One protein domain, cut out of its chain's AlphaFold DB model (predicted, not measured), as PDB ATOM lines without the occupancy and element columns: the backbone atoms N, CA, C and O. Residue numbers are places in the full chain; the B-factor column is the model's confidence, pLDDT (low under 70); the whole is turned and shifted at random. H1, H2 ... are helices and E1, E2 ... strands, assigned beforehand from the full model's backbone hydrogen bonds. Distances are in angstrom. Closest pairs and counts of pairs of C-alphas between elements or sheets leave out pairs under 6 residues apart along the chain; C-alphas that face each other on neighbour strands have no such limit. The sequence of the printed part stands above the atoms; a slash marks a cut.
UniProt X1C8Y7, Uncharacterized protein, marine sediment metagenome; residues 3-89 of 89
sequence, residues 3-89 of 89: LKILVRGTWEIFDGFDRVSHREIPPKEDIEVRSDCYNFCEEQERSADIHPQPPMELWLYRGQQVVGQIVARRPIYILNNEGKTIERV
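This is residues 3 to 89 of the 89 residues of an uncharacterized protein of marine sediment metagenome (UniProt X1C8Y7). A twisted sheet of five strands, E1 to E5, forms a wall, and a small two-stranded hairpin, E6 and E7, stands over one face across a gap. Residues 25 to 40 loop past the opposite face to the edge at E5, while the short helix H1 and the loop after it reach out beyond one end of the sheet. The printed part has 87 residues, with one named helix and seven named strands in the order E1 E2 E3 H1 E4 E5 E6 E7. Both sheets are antiparallel, in the orders E1 E2 E3 E4 E5 and E6 E7, and the class is mostly strand. The whole is compact, with a radius of gyration of the C-alphas of 13.3 A and spans of 38 by 28 by 24 A.

E1, residues 3 to 7, and E2, residues 10 to 15, form a hairpin, with N 5 and O 12 2.9 A apart, within hydrogen-bond range. E3, residues 18 to 24, continues it as a meander, each strand the antiparallel neighbour of the one before; N 13 and O 20 are 2.8 A apart. After a long link comes H1, residues 41 to 44, which only grazes the sheet. E4, residues 56 to 62, is antiparallel to E3 at 167 degrees, with N 21 and O 59 2.9 A apart. E5, residues 65 to 72, forms a hairpin with E4, with N 58 and O 70 2.8 A apart. Residues 38 to 39 pair in parallel with residues 70 to 71 of E5. The closest C-alphas of H1 and E5, those of Cys 41 and Ala 72, are 5.0 A apart. H1 is too short for any O i to N i+4 pair, and its one O i to N i+3 pair is not within range. E6, residues 77 to 79, and E7, residues 85 to 88, form a hairpin, with N 78 and O 87 2.9 A apart. E5 and E6 are apart; E2 and E7 are only just apart, at 8.4 A.

E1 begins at C-alpha 3, (107.087, 184.244, 197.799), and is 12.4 A long. E2 measures 16.4 A, E3 20.6 A, E4 19.9 A and E5 21.2 A. H1 measures 5.6 A and E6 6.3 A. E7, 7.4 A long, ends at C-alpha 88, (120.873, 186.898, 196.345).

The two C-alphas farthest apart, those of Ala 48 and Gln 64, are 38.8 A apart. The printed part has no cut. The links E3 to H1, with 16 residues, and H1 to E4, with 11, are long. Mean pLDDT of the printed part is 86.3, and residues 43 to 52 are under 70.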
ATOM      1  N   LEU A   3     107.680 183.713 199.023       87.19
ATOM      2  CA  LEU A   3     107.087 184.244 197.799       87.19
ATOM      3  C   LEU A   3     107.885 185.464 197.346       87.19
ATOM      4  O   LEU A   3     108.073 186.393 198.123       87.19
ATOM      5  N   LYS A   4     108.307 185.479 196.080       91.44
ATOM      6  CA  LYS A   4     108.960 186.630 195.452       91.44
ATOM      7  C   LYS A   4     108.093 187.153 194.315       91.44
ATOM      8  O   LYS A   4     107.718 186.389 193.427       91.44
ATOM      9  N   ILE A   5     107.781 188.444 194.335       93.56
ATOM     10  CA  ILE A   5     106.943 189.106 193.326       93.56
ATOM     11  C   ILE A   5     107.554 190.439 192.897       93.56
ATOM     12  O   ILE A   5     108.253 191.086 193.667       93.56
ATOM     13  N   LEU A   6     107.278 190.857 191.662       93.25
ATOM     14  CA  LEU A   6     107.652 192.175 191.154       93.25
ATOM     15  C   LEU A   6     106.426 193.089 191.192       93.25
ATOM     16  O   LEU A   6     105.445 192.844 190.490       93.25
ATOM     17  N   VAL A   7     106.485 194.158 191.984       91.50
ATOM     18  CA  VAL A   7     105.398 195.129 192.139       91.50
ATOM     19  C   VAL A   7     105.927 196.508 191.775       91.50
ATOM     20  O   VAL A   7     106.795 197.050 192.450       91.50
ATOM     21  N   ARG A   8     105.404 197.093 190.688       89.62
ATOM     22  CA  ARG A   8     105.748 198.464 190.249       89.62
ATOM     23  C   ARG A   8     107.267 198.714 190.147       89.62
ATOM     24  O   ARG A   8     107.749 199.770 190.533       89.62
ATOM     25  N   GLY A   9     108.023 197.729 189.656       87.31
ATOM     26  CA  GLY A   9     109.483 197.828 189.501       87.31
ATOM     27  C   GLY A   9     110.301 197.542 190.766       87.31
ATOM     28  O   GLY A   9     111.524 197.567 190.706       87.31
ATOM     29  N   THR A  10     109.652 197.226 191.888       91.56
ATOM     30  CA  THR A  10     110.304 196.813 193.137       91.56
ATOM     31  C   THR A  10     110.071 195.326 193.364       91.56
ATOM     32  O   THR A  10     108.946 194.838 193.240       91.56
ATOM     33  N   TRP A  11     111.131 194.590 193.674       94.31
ATOM     34  CA  TRP A  11     111.010 193.192 194.063       94.31
ATOM     35  C   TRP A  11     110.601 193.112 195.525       94.31
ATOM     36  O   TRP A  11     111.222 193.745 196.370       94.31
ATOM     37  N   GLU A  12     109.577 192.323 195.823       93.94
ATOM     38  CA  GLU A  12     109.132 192.047 197.184       93.94
ATOM     39  C   GLU A  12     109.293 190.559 197.482       93.94
ATOM     40  O   GLU A  12     108.832 189.706 196.721       93.94
ATOM     41  N   ILE A  13     109.950 190.259 198.597       91.94
ATOM     42  CA  ILE A  13     110.198 188.911 199.101       91.94
ATOM     43  C   ILE A  13     109.448 188.781 200.414       91.94
ATOM     44  O   ILE A  13     109.671 189.566 201.332       91.94
ATOM     45  N   PHE A  14     108.575 187.788 200.501       89.88
ATOM     46  CA  PHE A  14     107.774 187.496 201.679       89.88
ATOM     47  C   PHE A  14     108.263 186.215 202.341       89.88
ATOM     48  O   PHE A  14     108.380 185.177 201.680       89.88
ATOM     49  N   ASP A  15     108.469 186.283 203.653       86.31
ATOM     50  CA  ASP A  15     108.657 185.127 204.527       86.31
ATOM     51  C   ASP A  15     107.619 185.187 205.657       86.31
ATOM     52  O   ASP A  15     107.777 185.867 206.671       86.31
ATOM     53  N   GLY A  16     106.473 184.538 205.434       84.62
ATOM     54  CA  GLY A  16     105.318 184.667 206.322       84.62
ATOM     55  C   GLY A  16     104.722 186.080 206.282       84.62
ATOM     56  O   GLY A  16     104.206 186.500 205.249       84.62
ATOM     57  N   PHE A  17     104.753 186.785 207.418       83.75
ATOM     58  CA  PHE A  17     104.276 188.173 207.538       83.75
ATOM     59  C   PHE A  17     105.371 189.213 207.295       83.75
ATOM     60  O   PHE A  17     105.061 190.395 207.136       83.75
ATOM     61  N   ASP A  18     106.631 188.790 207.305       89.50
ATOM     62  CA  ASP A  18     107.757 189.682 207.090       89.50
ATOM     63  C   ASP A  18     107.996 189.844 205.592       89.50
ATOM     64  O   ASP A  18     107.789 188.920 204.795       89.50
ATOM     65  N   ARG A  19     108.412 191.049 205.203       92.00
ATOM     66  CA  ARG A  19     108.659 191.391 203.806       92.00
ATOM     67  C   ARG A  19     109.943 192.188 203.666       92.00
ATOM     68  O   ARG A  19     110.188 193.120 204.427       92.00
ATOM     69  N   VAL A  20     110.715 191.868 202.638       93.69
ATOM     70  CA  VAL A  20     111.824 192.692 202.162       93.69
ATOM     71  C   VAL A  20     111.478 193.203 200.775       93.69
ATOM     72  O   VAL A  20     111.239 192.407 199.870       93.69
ATOM     73  N   SER A  21     111.454 194.521 200.607       94.50
ATOM     74  CA  SER A  21     111.323 195.148 199.294       94.50
ATOM     75  C   SER A  21     112.684 195.667 198.861       94.50
ATOM     76  O   SER A  21     113.364 196.305 199.660       94.50
ATOM     77  N   HIS A  22     113.097 195.411 197.625       94.44
ATOM     78  CA  HIS A  22     114.357 195.921 197.107       94.44
ATOM     79  C   HIS A  22     114.241 196.424 195.671       94.44
ATOM     80  O   HIS A  22     113.542 195.848 194.830       94.44
ATOM     81  N   ARG A  23     114.975 197.497 195.382       94.56
ATOM     82  CA  ARG A  23     115.105 198.059 194.037       94.56
ATOM     83  C   ARG A  23     116.505 198.603 193.816       94.56
ATOM     84  O   ARG A  23     117.226 198.908 194.762       94.56
ATOM     85  N   GLU A  24     116.881 198.702 192.553       93.75
ATOM     86  CA  GLU A  24     118.094 199.409 192.165       93.75
ATOM     87  C   GLU A  24     117.845 200.915 192.226       93.75
ATOM     88  O   GLU A  24     116.761 201.367 191.853       93.75
ATOM     89  N   ILE A  25     118.836 201.667 192.702       92.50
ATOM     90  CA  ILE A  25     118.844 203.127 192.664       92.50
ATOM     91  C   ILE A  25     119.549 203.536 191.363       92.50
ATOM     92  O   ILE A  25     120.759 203.317 191.222       92.50
ATOM     93  N   PRO A  26     118.823 204.105 190.387       89.25
ATOM     94  CA  PRO A  26     119.404 204.599 189.152       89.25
ATOM     95  C   PRO A  26     120.475 205.671 189.399       89.25
ATOM     96  O   PRO A  26     120.407 206.423 190.376       89.25
ATOM     97  N   PRO A  27     121.454 205.815 188.490       86.06
ATOM     98  CA  PRO A  27     122.436 206.885 188.587       86.06
ATOM     99  C   PRO A  27     121.762 208.261 188.647       86.06
ATOM    100  O   PRO A  27     120.961 208.588 187.772       86.06
ATOM    101  N   LYS A  28     122.169 209.089 189.618       85.94
ATOM    102  CA  LYS A  28     121.668 210.462 189.845       85.94
ATOM    103  C   LYS A  28     120.211 210.558 190.322       85.94
ATOM    104  O   LYS A  28     119.641 211.643 190.256       85.94
ATOM    105  N   GLU A  29     119.610 209.459 190.772       89.94
ATOM    106  CA  GLU A  29     118.346 209.522 191.506       89.94
ATOM    107  C   GLU A  29     118.623 209.886 192.971       89.94
ATOM    108  O   GLU A  29     119.364 209.181 193.657       89.94
ATOM    109  N   ASP A  30     118.015 210.974 193.441       89.50
ATOM    110  CA  ASP A  30     117.953 211.280 194.868       89.50
ATOM    111  C   ASP A  30     116.864 210.419 195.514       89.50
ATOM    112  O   ASP A  30     115.744 210.329 195.002       89.50
ATOM    113  N   ILE A  31     117.187 209.796 196.645       89.88
ATOM    114  CA  ILE A  31     116.244 208.972 197.404       89.88
ATOM    115  C   ILE A  31     115.983 209.575 198.779       89.88
ATOM    116  O   ILE A  31     116.877 210.122 199.425       89.88
ATOM    117  N   GLU A  32     114.746 209.440 199.246       89.50
ATOM    118  CA  GLU A  32     114.409 209.742 200.630       89.50
ATOM    119  C   GLU A  32     114.829 208.572 201.518       89.50
ATOM    120  O   GLU A  32     114.442 207.419 201.304       89.50
ATOM    121  N   VAL A  33     115.626 208.877 202.539       92.56
ATOM    122  CA  VAL A  33     116.083 207.890 203.514       92.56
ATOM    123  C   VAL A  33     115.541 208.200 204.899       92.56
ATOM    124  O   VAL A  33     115.344 209.356 205.281       92.56
ATOM    125  N   ARG A  34     115.317 207.148 205.680       94.12
ATOM    126  CA  ARG A  34     115.053 207.260 207.109       94.12
ATOM    127  C   ARG A  34     116.281 207.818 207.821       94.12
ATOM    128  O   ARG A  34     117.417 207.582 207.414       94.12
ATOM    129  N   SER A  35     116.050 208.488 208.946       92.50
ATOM    130  CA  SER A  35     117.122 208.998 209.808       92.50
ATOM    131  C   SER A  35     118.007 207.894 210.403       92.50
ATOM    132  O   SER A  35     119.146 208.166 210.765       92.50
ATOM    133  N   ASP A  36     117.494 206.667 210.501       93.31
ATOM    134  CA  ASP A  36     118.177 205.465 210.990       93.31
ATOM    135  C   ASP A  36     118.573 204.501 209.854       93.31
ATOM    136  O   ASP A  36     118.731 203.301 210.081       93.31
ATOM    137  N   CYS A  37     118.703 204.999 208.618       93.94
ATOM    138  CA  CYS A  37     119.123 204.187 207.480       93.94
ATOM    139  C   CYS A  37     120.560 203.665 207.653       93.94
ATOM    140  O   CYS A  37     121.484 204.419 207.958       93.94
ATOM    141  N   TYR A  38     120.754 202.370 207.395       93.50
ATOM    142  CA  TYR A  38     122.083 201.766 207.352       93.50
ATOM    143  C   TYR A  38     122.682 201.912 205.950       93.50
ATOM    144  O   TYR A  38     122.200 201.295 204.997       93.50
ATOM    145  N   ASN A  39     123.744 202.708 205.827       91.25
ATOM    146  CA  ASN A  39     124.462 202.918 204.572       91.25
ATOM    147  C   ASN A  39     125.757 202.090 204.531       91.25
ATOM    148  O   ASN A  39     126.742 202.435 205.176       91.25
ATOM    149  N   PHE A  40     125.767 201.024 203.731       87.94
ATOM    150  CA  PHE A  40     126.939 200.169 203.500       87.94
ATOM    151  C   PHE A  40     127.695 200.517 202.209       87.94
ATOM    152  O   PHE A  40     128.621 199.804 201.819       87.94
ATOM    153  N   CYS A  41     127.318 201.587 201.503       83.12
ATOM    154  CA  CYS A  41     128.001 201.975 200.270       83.12
ATOM    155  C   CYS A  41     129.409 202.527 200.523       83.12
ATOM    156  O   CYS A  41     130.299 202.260 199.722       83.12
ATOM    157  N   GLU A  42     129.625 203.236 201.634       72.81
ATOM    158  CA  GLU A  42     130.925 203.840 201.969       72.81
ATOM    159  C   GLU A  42     131.963 202.799 202.416       72.81
ATOM    160  O   GLU A  42     133.153 202.918 202.119       72.81
ATOM    161  N   GLU A  43     131.523 201.743 203.107       65.56
ATOM    162  CA  GLU A  43     132.414 200.683 203.592       65.56
ATOM    163  C   GLU A  43     132.993 199.847 202.444       65.56
ATOM    164  O   GLU A  43     134.149 199.422 202.504       65.56
ATOM    165  N   GLN A  44     132.221 199.653 201.372       57.78
ATOM    166  CA  GLN A  44     132.645 198.856 200.220       57.78
ATOM    167  C   GLN A  44     133.629 199.585 199.296       57.78
ATOM    168  O   GLN A  44     134.430 198.921 198.637       57.78
ATOM    169  N   GLU A  45     133.654 200.922 199.279       56.75
ATOM    170  CA  GLU A  45     134.618 201.692 198.468       56.75
ATOM    171  C   GLU A  45     136.071 201.500 198.923       56.75
ATOM    172  O   GLU A  45     137.004 201.698 198.147       56.75
ATOM    173  N   ARG A  46     136.282 201.035 200.161       55.88
ATOM    174  CA  ARG A  46     137.612 200.673 200.675       55.88
ATOM    175  C   ARG A  46     138.118 199.324 200.151       55.88
ATOM    176  O   ARG A  46     139.300 199.029 200.315       55.88
ATOM    177  N   SER A  47     137.258 198.510 199.535       57.81
ATOM    178  CA  SER A  47     137.626 197.220 198.936       57.81
ATOM    179  C   SER A  47     137.871 197.390 197.430       57.81
ATOM    180  O   SER A  47     136.973 197.722 196.665       57.81
ATOM    181  N   ALA A  48     139.124 197.229 197.009       50.56
ATOM    182  CA  ALA A  48     139.677 197.847 195.802       50.56
ATOM    183  C   ALA A  48     139.310 197.223 194.433       50.56
ATOM    184  O   ALA A  48     139.893 197.635 193.439       50.56
ATOM    185  N   ASP A  49     138.362 196.286 194.324       52.84
ATOM    186  CA  ASP A  49     138.219 195.468 193.098       52.84
ATOM    187  C   ASP A  49     136.793 195.333 192.539       52.84
ATOM    188  O   ASP A  49     136.520 194.486 191.686       52.84
ATOM    189  N   ILE A  50     135.848 196.159 192.985       56.75
ATOM    190  CA  ILE A  50     134.447 196.017 192.571       56.75
ATOM    191  C   ILE A  50     134.124 197.082 191.521       56.75
ATOM    192  O   ILE A  50     134.102 198.277 191.814       56.75
ATOM    193  N   HIS A  51     133.851 196.654 190.281       61.41
ATOM    194  CA  HIS A  51     133.238 197.517 189.265       61.41
ATOM    195  C   HIS A  51     132.065 198.288 189.887       61.41
ATOM    196  O   HIS A  51     131.272 197.665 190.596       61.41
ATOM    197  N   PRO A  52     131.916 199.601 189.635       66.50
ATOM    198  CA  PRO A  52     130.906 200.405 190.306       66.50
ATOM    199  C   PRO A  52     129.509 199.902 189.934       66.50
ATOM    200  O   PRO A  52     128.970 200.239 188.882       66.50
ATOM    201  N   GLN A  53     128.930 199.068 190.796       78.56
ATOM    202  CA  GLN A  53     127.548 198.640 190.660       78.56
ATOM    203  C   GLN A  53     126.637 199.719 191.239       78.56
ATOM    204  O   GLN A  53     126.995 200.319 192.265       78.56
ATOM    205  N   PRO A  54     125.483 199.980 190.604       87.31
ATOM    206  CA  PRO A  54     124.491 200.878 191.170       87.31
ATOM    207  C   PRO A  54     124.075 200.363 192.557       87.31
ATOM    208  O   PRO A  54     123.970 199.145 192.760       87.31
ATOM    209  N   PRO A  55     123.907 201.264 193.536       90.81
ATOM    210  CA  PRO A  55     123.475 200.874 194.862       90.81
ATOM    211  C   PRO A  55     122.031 200.365 194.825       90.81
ATOM    212  O   PRO A  55     121.228 200.721 193.963       90.81
ATOM    213  N   MET A  56     121.720 199.503 195.776       93.38
ATOM    214  CA  MET A  56     120.402 198.945 196.010       93.38
ATOM    215  C   MET A  56     119.797 199.609 197.236       93.38
ATOM    216  O   MET A  56     120.473 199.795 198.248       93.38
ATOM    217  N   GLU A  57     118.508 199.895 197.151       95.38
ATOM    218  CA  GLU A  57     117.682 200.283 198.282       95.38
ATOM    219  C   GLU A  57     116.888 199.064 198.751       95.38
ATOM    220  O   GLU A  57     116.234 198.399 197.943       95.38
ATOM    221  N   LEU A  58     116.936 198.779 200.050       95.69
ATOM    222  CA  LEU A  58     116.185 197.707 200.687       95.69
ATOM    223  C   LEU A  58     115.341 198.266 201.829       95.69
ATOM    224  O   LEU A  58     115.838 198.990 202.689       95.69
ATOM    225  N   TRP A  59     114.079 197.857 201.872       95.62
ATOM    226  CA  TRP A  59     113.126 198.176 202.925       95.62
ATOM    227  C   TRP A  59     112.700 196.902 203.639       95.62
ATOM    228  O   TRP A  59     112.249 195.942 203.011       95.62
ATOM    229  N   LEU A  60     112.829 196.907 204.962       94.19
ATOM    230  CA  LEU A  60     112.477 195.789 205.827       94.19
ATOM    231  C   LEU A  60     111.134 196.065 206.494       94.19
ATOM    232  O   LEU A  60     110.945 197.108 207.130       94.19
ATOM    233  N   TYR A  61     110.220 195.108 206.394       93.88
ATOM    234  CA  TYR A  61     108.888 195.184 206.970       93.88
ATOM    235  C   TYR A  61     108.639 194.010 207.908       93.88
ATOM    236  O   TYR A  61     108.905 192.860 207.558       93.88
ATOM    237  N   ARG A  62     108.052 194.312 209.069       92.38
ATOM    238  CA  ARG A  62     107.435 193.325 209.960       92.38
ATOM    239  C   ARG A  62     105.927 193.534 209.925       92.38
ATOM    240  O   ARG A  62     105.415 194.524 210.455       92.38
ATOM    241  N   GLY A  63     105.211 192.650 209.234       90.44
ATOM    242  CA  GLY A  63     103.824 192.906 208.853       90.44
ATOM    243  C   GLY A  63     103.717 194.161 207.978       90.44
ATOM    244  O   GLY A  63     104.344 194.255 206.928       90.44
ATOM    245  N   GLN A  64     102.928 195.147 208.414       89.38
ATOM    246  CA  GLN A  64     102.751 196.416 207.687       89.38
ATOM    247  C   GLN A  64     103.717 197.527 208.127       89.38
ATOM    248  O   GLN A  64     103.724 198.605 207.534       89.38
ATOM    249  N   GLN A  65     104.518 197.300 209.169       94.62
ATOM    250  CA  GLN A  65     105.399 198.321 209.725       94.62
ATOM    251  C   GLN A  65     106.784 198.252 209.090       94.62
ATOM    252  O   GLN A  65     107.382 197.180 209.018       94.62
ATOM    253  N   VAL A  66     107.313 199.409 208.687       94.94
ATOM    254  CA  VAL A  66     108.718 199.539 208.293       94.94
ATOM    255  C   VAL A  66     109.588 199.484 209.543       94.94
ATOM    256  O   VAL A  66     109.479 200.351 210.412       94.94
ATOM    257  N   VAL A  67     110.482 198.501 209.598       95.31
ATOM    258  CA  VAL A  67     111.416 198.304 210.716       95.31
ATOM    259  C   VAL A  67     112.850 198.701 210.377       95.31
ATOM    260  O   VAL A  67     113.662 198.840 211.284       95.31
ATOM    261  N   GLY A  68     113.165 198.917 209.099       95.56
ATOM    262  CA  GLY A  68     114.485 199.388 208.693       95.56
ATOM    263  C   GLY A  68     114.591 199.691 207.204       95.56
ATOM    264  O   GLY A  68     113.774 199.234 206.403       95.56
ATOM    265  N   GLN A  69     115.624 200.455 206.859       96.38
ATOM    266  CA  GLN A  69     116.039 200.736 205.489       96.38
ATOM    267  C   GLN A  69     117.552 200.551 205.389       96.38
ATOM    268  O   GLN A  69     118.296 200.967 206.281       96.38
ATOM    269  N   ILE A  70     117.995 199.927 204.304       95.12
ATOM    270  CA  ILE A  70     119.400 199.650 204.030       95.12
ATOM    271  C   ILE A  70     119.717 200.132 202.619       95.12
ATOM    272  O   ILE A  70     118.972 199.841 201.683       95.12
ATOM    273  N   VAL A  71     120.844 200.820 202.465       93.88
ATOM    274  CA  VAL A  71     121.428 201.134 201.161       93.88
ATOM    275  C   VAL A  71     122.771 200.422 201.062       93.88
ATOM    276  O   VAL A  71     123.632 200.577 201.926       93.88
ATOM    277  N   ALA A  72     122.939 199.583 200.043       91.50
ATOM    278  CA  ALA A  72     124.133 198.756 199.884       91.50
ATOM    279  C   ALA A  72     124.414 198.476 198.408       91.50
ATOM    280  O   ALA A  72     123.500 198.454 197.589       91.50
ATOM    281  N   ARG A  73     125.672 198.220 198.041       88.38
ATOM    282  CA  ARG A  73     125.999 197.703 196.704       88.38
ATOM    283  C   ARG A  73     126.033 196.172 196.736       88.38
ATOM    284  O   ARG A  73     126.256 195.553 197.777       88.38
ATOM    285  N   ARG A  74     125.781 195.573 195.573       86.75
ATOM    286  CA  ARG A  74     125.798 194.120 195.368       86.75
ATOM    287  C   ARG A  74     127.205 193.527 195.564       86.75
ATOM    288  O   ARG A  74     128.187 194.214 195.285       86.75
ATOM    289  N   PRO A  75     127.310 192.229 195.915       87.31
ATOM    290  CA  PRO A  75     126.206 191.285 196.143       87.31
ATOM    291  C   PRO A  75     125.556 191.453 197.522       87.31
ATOM    292  O   PRO A  75     126.253 191.657 198.512       87.31
ATOM    293  N   ILE A  76     124.230 191.304 197.594       88.56
ATOM    294  CA  ILE A  76     123.487 191.340 198.863       88.56
ATOM    295  C   ILE A  76     122.840 189.979 199.098       88.56
ATOM    296  O   ILE A  76     122.162 189.438 198.227       88.56
ATOM    297  N   TYR A  77     123.048 189.417 200.286       90.50
ATOM    298  CA  TYR A  77     122.488 188.128 200.672       90.50
ATOM    299  C   TYR A  77     121.429 188.339 201.744       90.50
ATOM    300  O   TYR A  77     121.727 188.835 202.830       90.50
ATOM    301  N   ILE A  78     120.195 187.950 201.440       88.44
ATOM    302  CA  ILE A  78     119.097 187.973 202.402       88.44
ATOM    303  C   ILE A  78     119.044 186.592 203.048       88.44
ATOM    304  O   ILE A  78     118.969 185.578 202.348       88.44
ATOM    305  N   LEU A  79     119.108 186.558 204.377       87.62
ATOM    306  CA  LEU A  79     119.075 185.336 205.173       87.62
ATOM    307  C   LEU A  79     117.733 185.223 205.903       87.62
ATOM    308  O   LEU A  79     117.172 186.234 206.323       87.62
ATOM    309  N   ASN A  80     117.236 184.002 206.086       82.50
ATOM    310  CA  ASN A  80     116.135 183.749 207.015       82.50
ATOM    311  C   ASN A  80     116.630 183.701 208.474       82.50
ATOM    312  O   ASN A  80     117.830 183.748 208.751       82.50
ATOM    313  N   ASN A  81     115.701 183.516 209.417       79.50
ATOM    314  CA  ASN A  81     116.009 183.412 210.851       79.50
ATOM    315  C   ASN A  81     116.872 182.187 211.229       79.50
ATOM    316  O   ASN A  81     117.404 182.136 212.333       79.50
ATOM    317  N   GLU A  82     117.030 181.209 210.333       83.50
ATOM    318  CA  GLU A  82     117.937 180.062 210.510       83.50
ATOM    319  C   GLU A  82     119.351 180.339 209.964       83.50
ATOM    320  O   GLU A  82     120.207 179.454 209.990       83.50
ATOM    321  N   GLY A  83     119.598 181.538 209.424       82.81
ATOM    322  CA  GLY A  83     120.869 181.926 208.811       82.81
ATOM    323  C   GLY A  83     121.083 181.383 207.395       82.81
ATOM    324  O   GLY A  83     122.188 181.479 206.866       82.81
ATOM    325  N   LYS A  84     120.057 180.809 206.757       85.25
ATOM    326  CA  LYS A  84     120.143 180.298 205.383       85.25
ATOM    327  C   LYS A  84     119.831 181.403 204.385       85.25
ATOM    328  O   LYS A  84     118.851 182.126 204.554       85.25
ATOM    329  N   THR A  85     120.616 181.483 203.314       85.94
ATOM    330  CA  THR A  85     120.352 182.403 202.204       85.94
ATOM    331  C   THR A  85     119.037 182.055 201.526       85.94
ATOM    332  O   THR A  85     118.866 180.942 201.030       85.94
ATOM    333  N   ILE A  86     118.131 183.026 201.487       84.44
ATOM    334  CA  ILE A  86     116.846 182.925 200.794       84.44
ATOM    335  C   ILE A  86     116.845 183.675 199.467       84.44
ATOM    336  O   ILE A  86     116.136 183.273 198.555       84.44
ATOM    337  N   GLU A  87     117.670 184.712 199.328       85.75
ATOM    338  CA  GLU A  87     117.800 185.461 198.083       85.75
ATOM    339  C   GLU A  87     119.205 186.056 197.961       85.75
ATOM    340  O   GLU A  87     119.808 186.481 198.951       85.75
ATOM    341  N   ARG A  88     119.703 186.110 196.723       87.75
ATOM    342  CA  ARG A  88     120.873 186.898 196.345       87.75
ATOM    343  C   ARG A  88     120.435 188.012 195.399       87.75
ATOM    344  O   ARG A  88     119.978 187.726 194.296       87.75
ATOM    345  N   VAL A  89     120.621 189.251 195.841       83.00
ATOM    346  CA  VAL A  89     120.279 190.485 195.121       83.00
ATOM    347  C   VAL A  89     121.511 191.108 194.474       83.00
ATOM    348  O   VAL A  89     122.617 191.042 195.071       83.00
TER     349      VAL A  89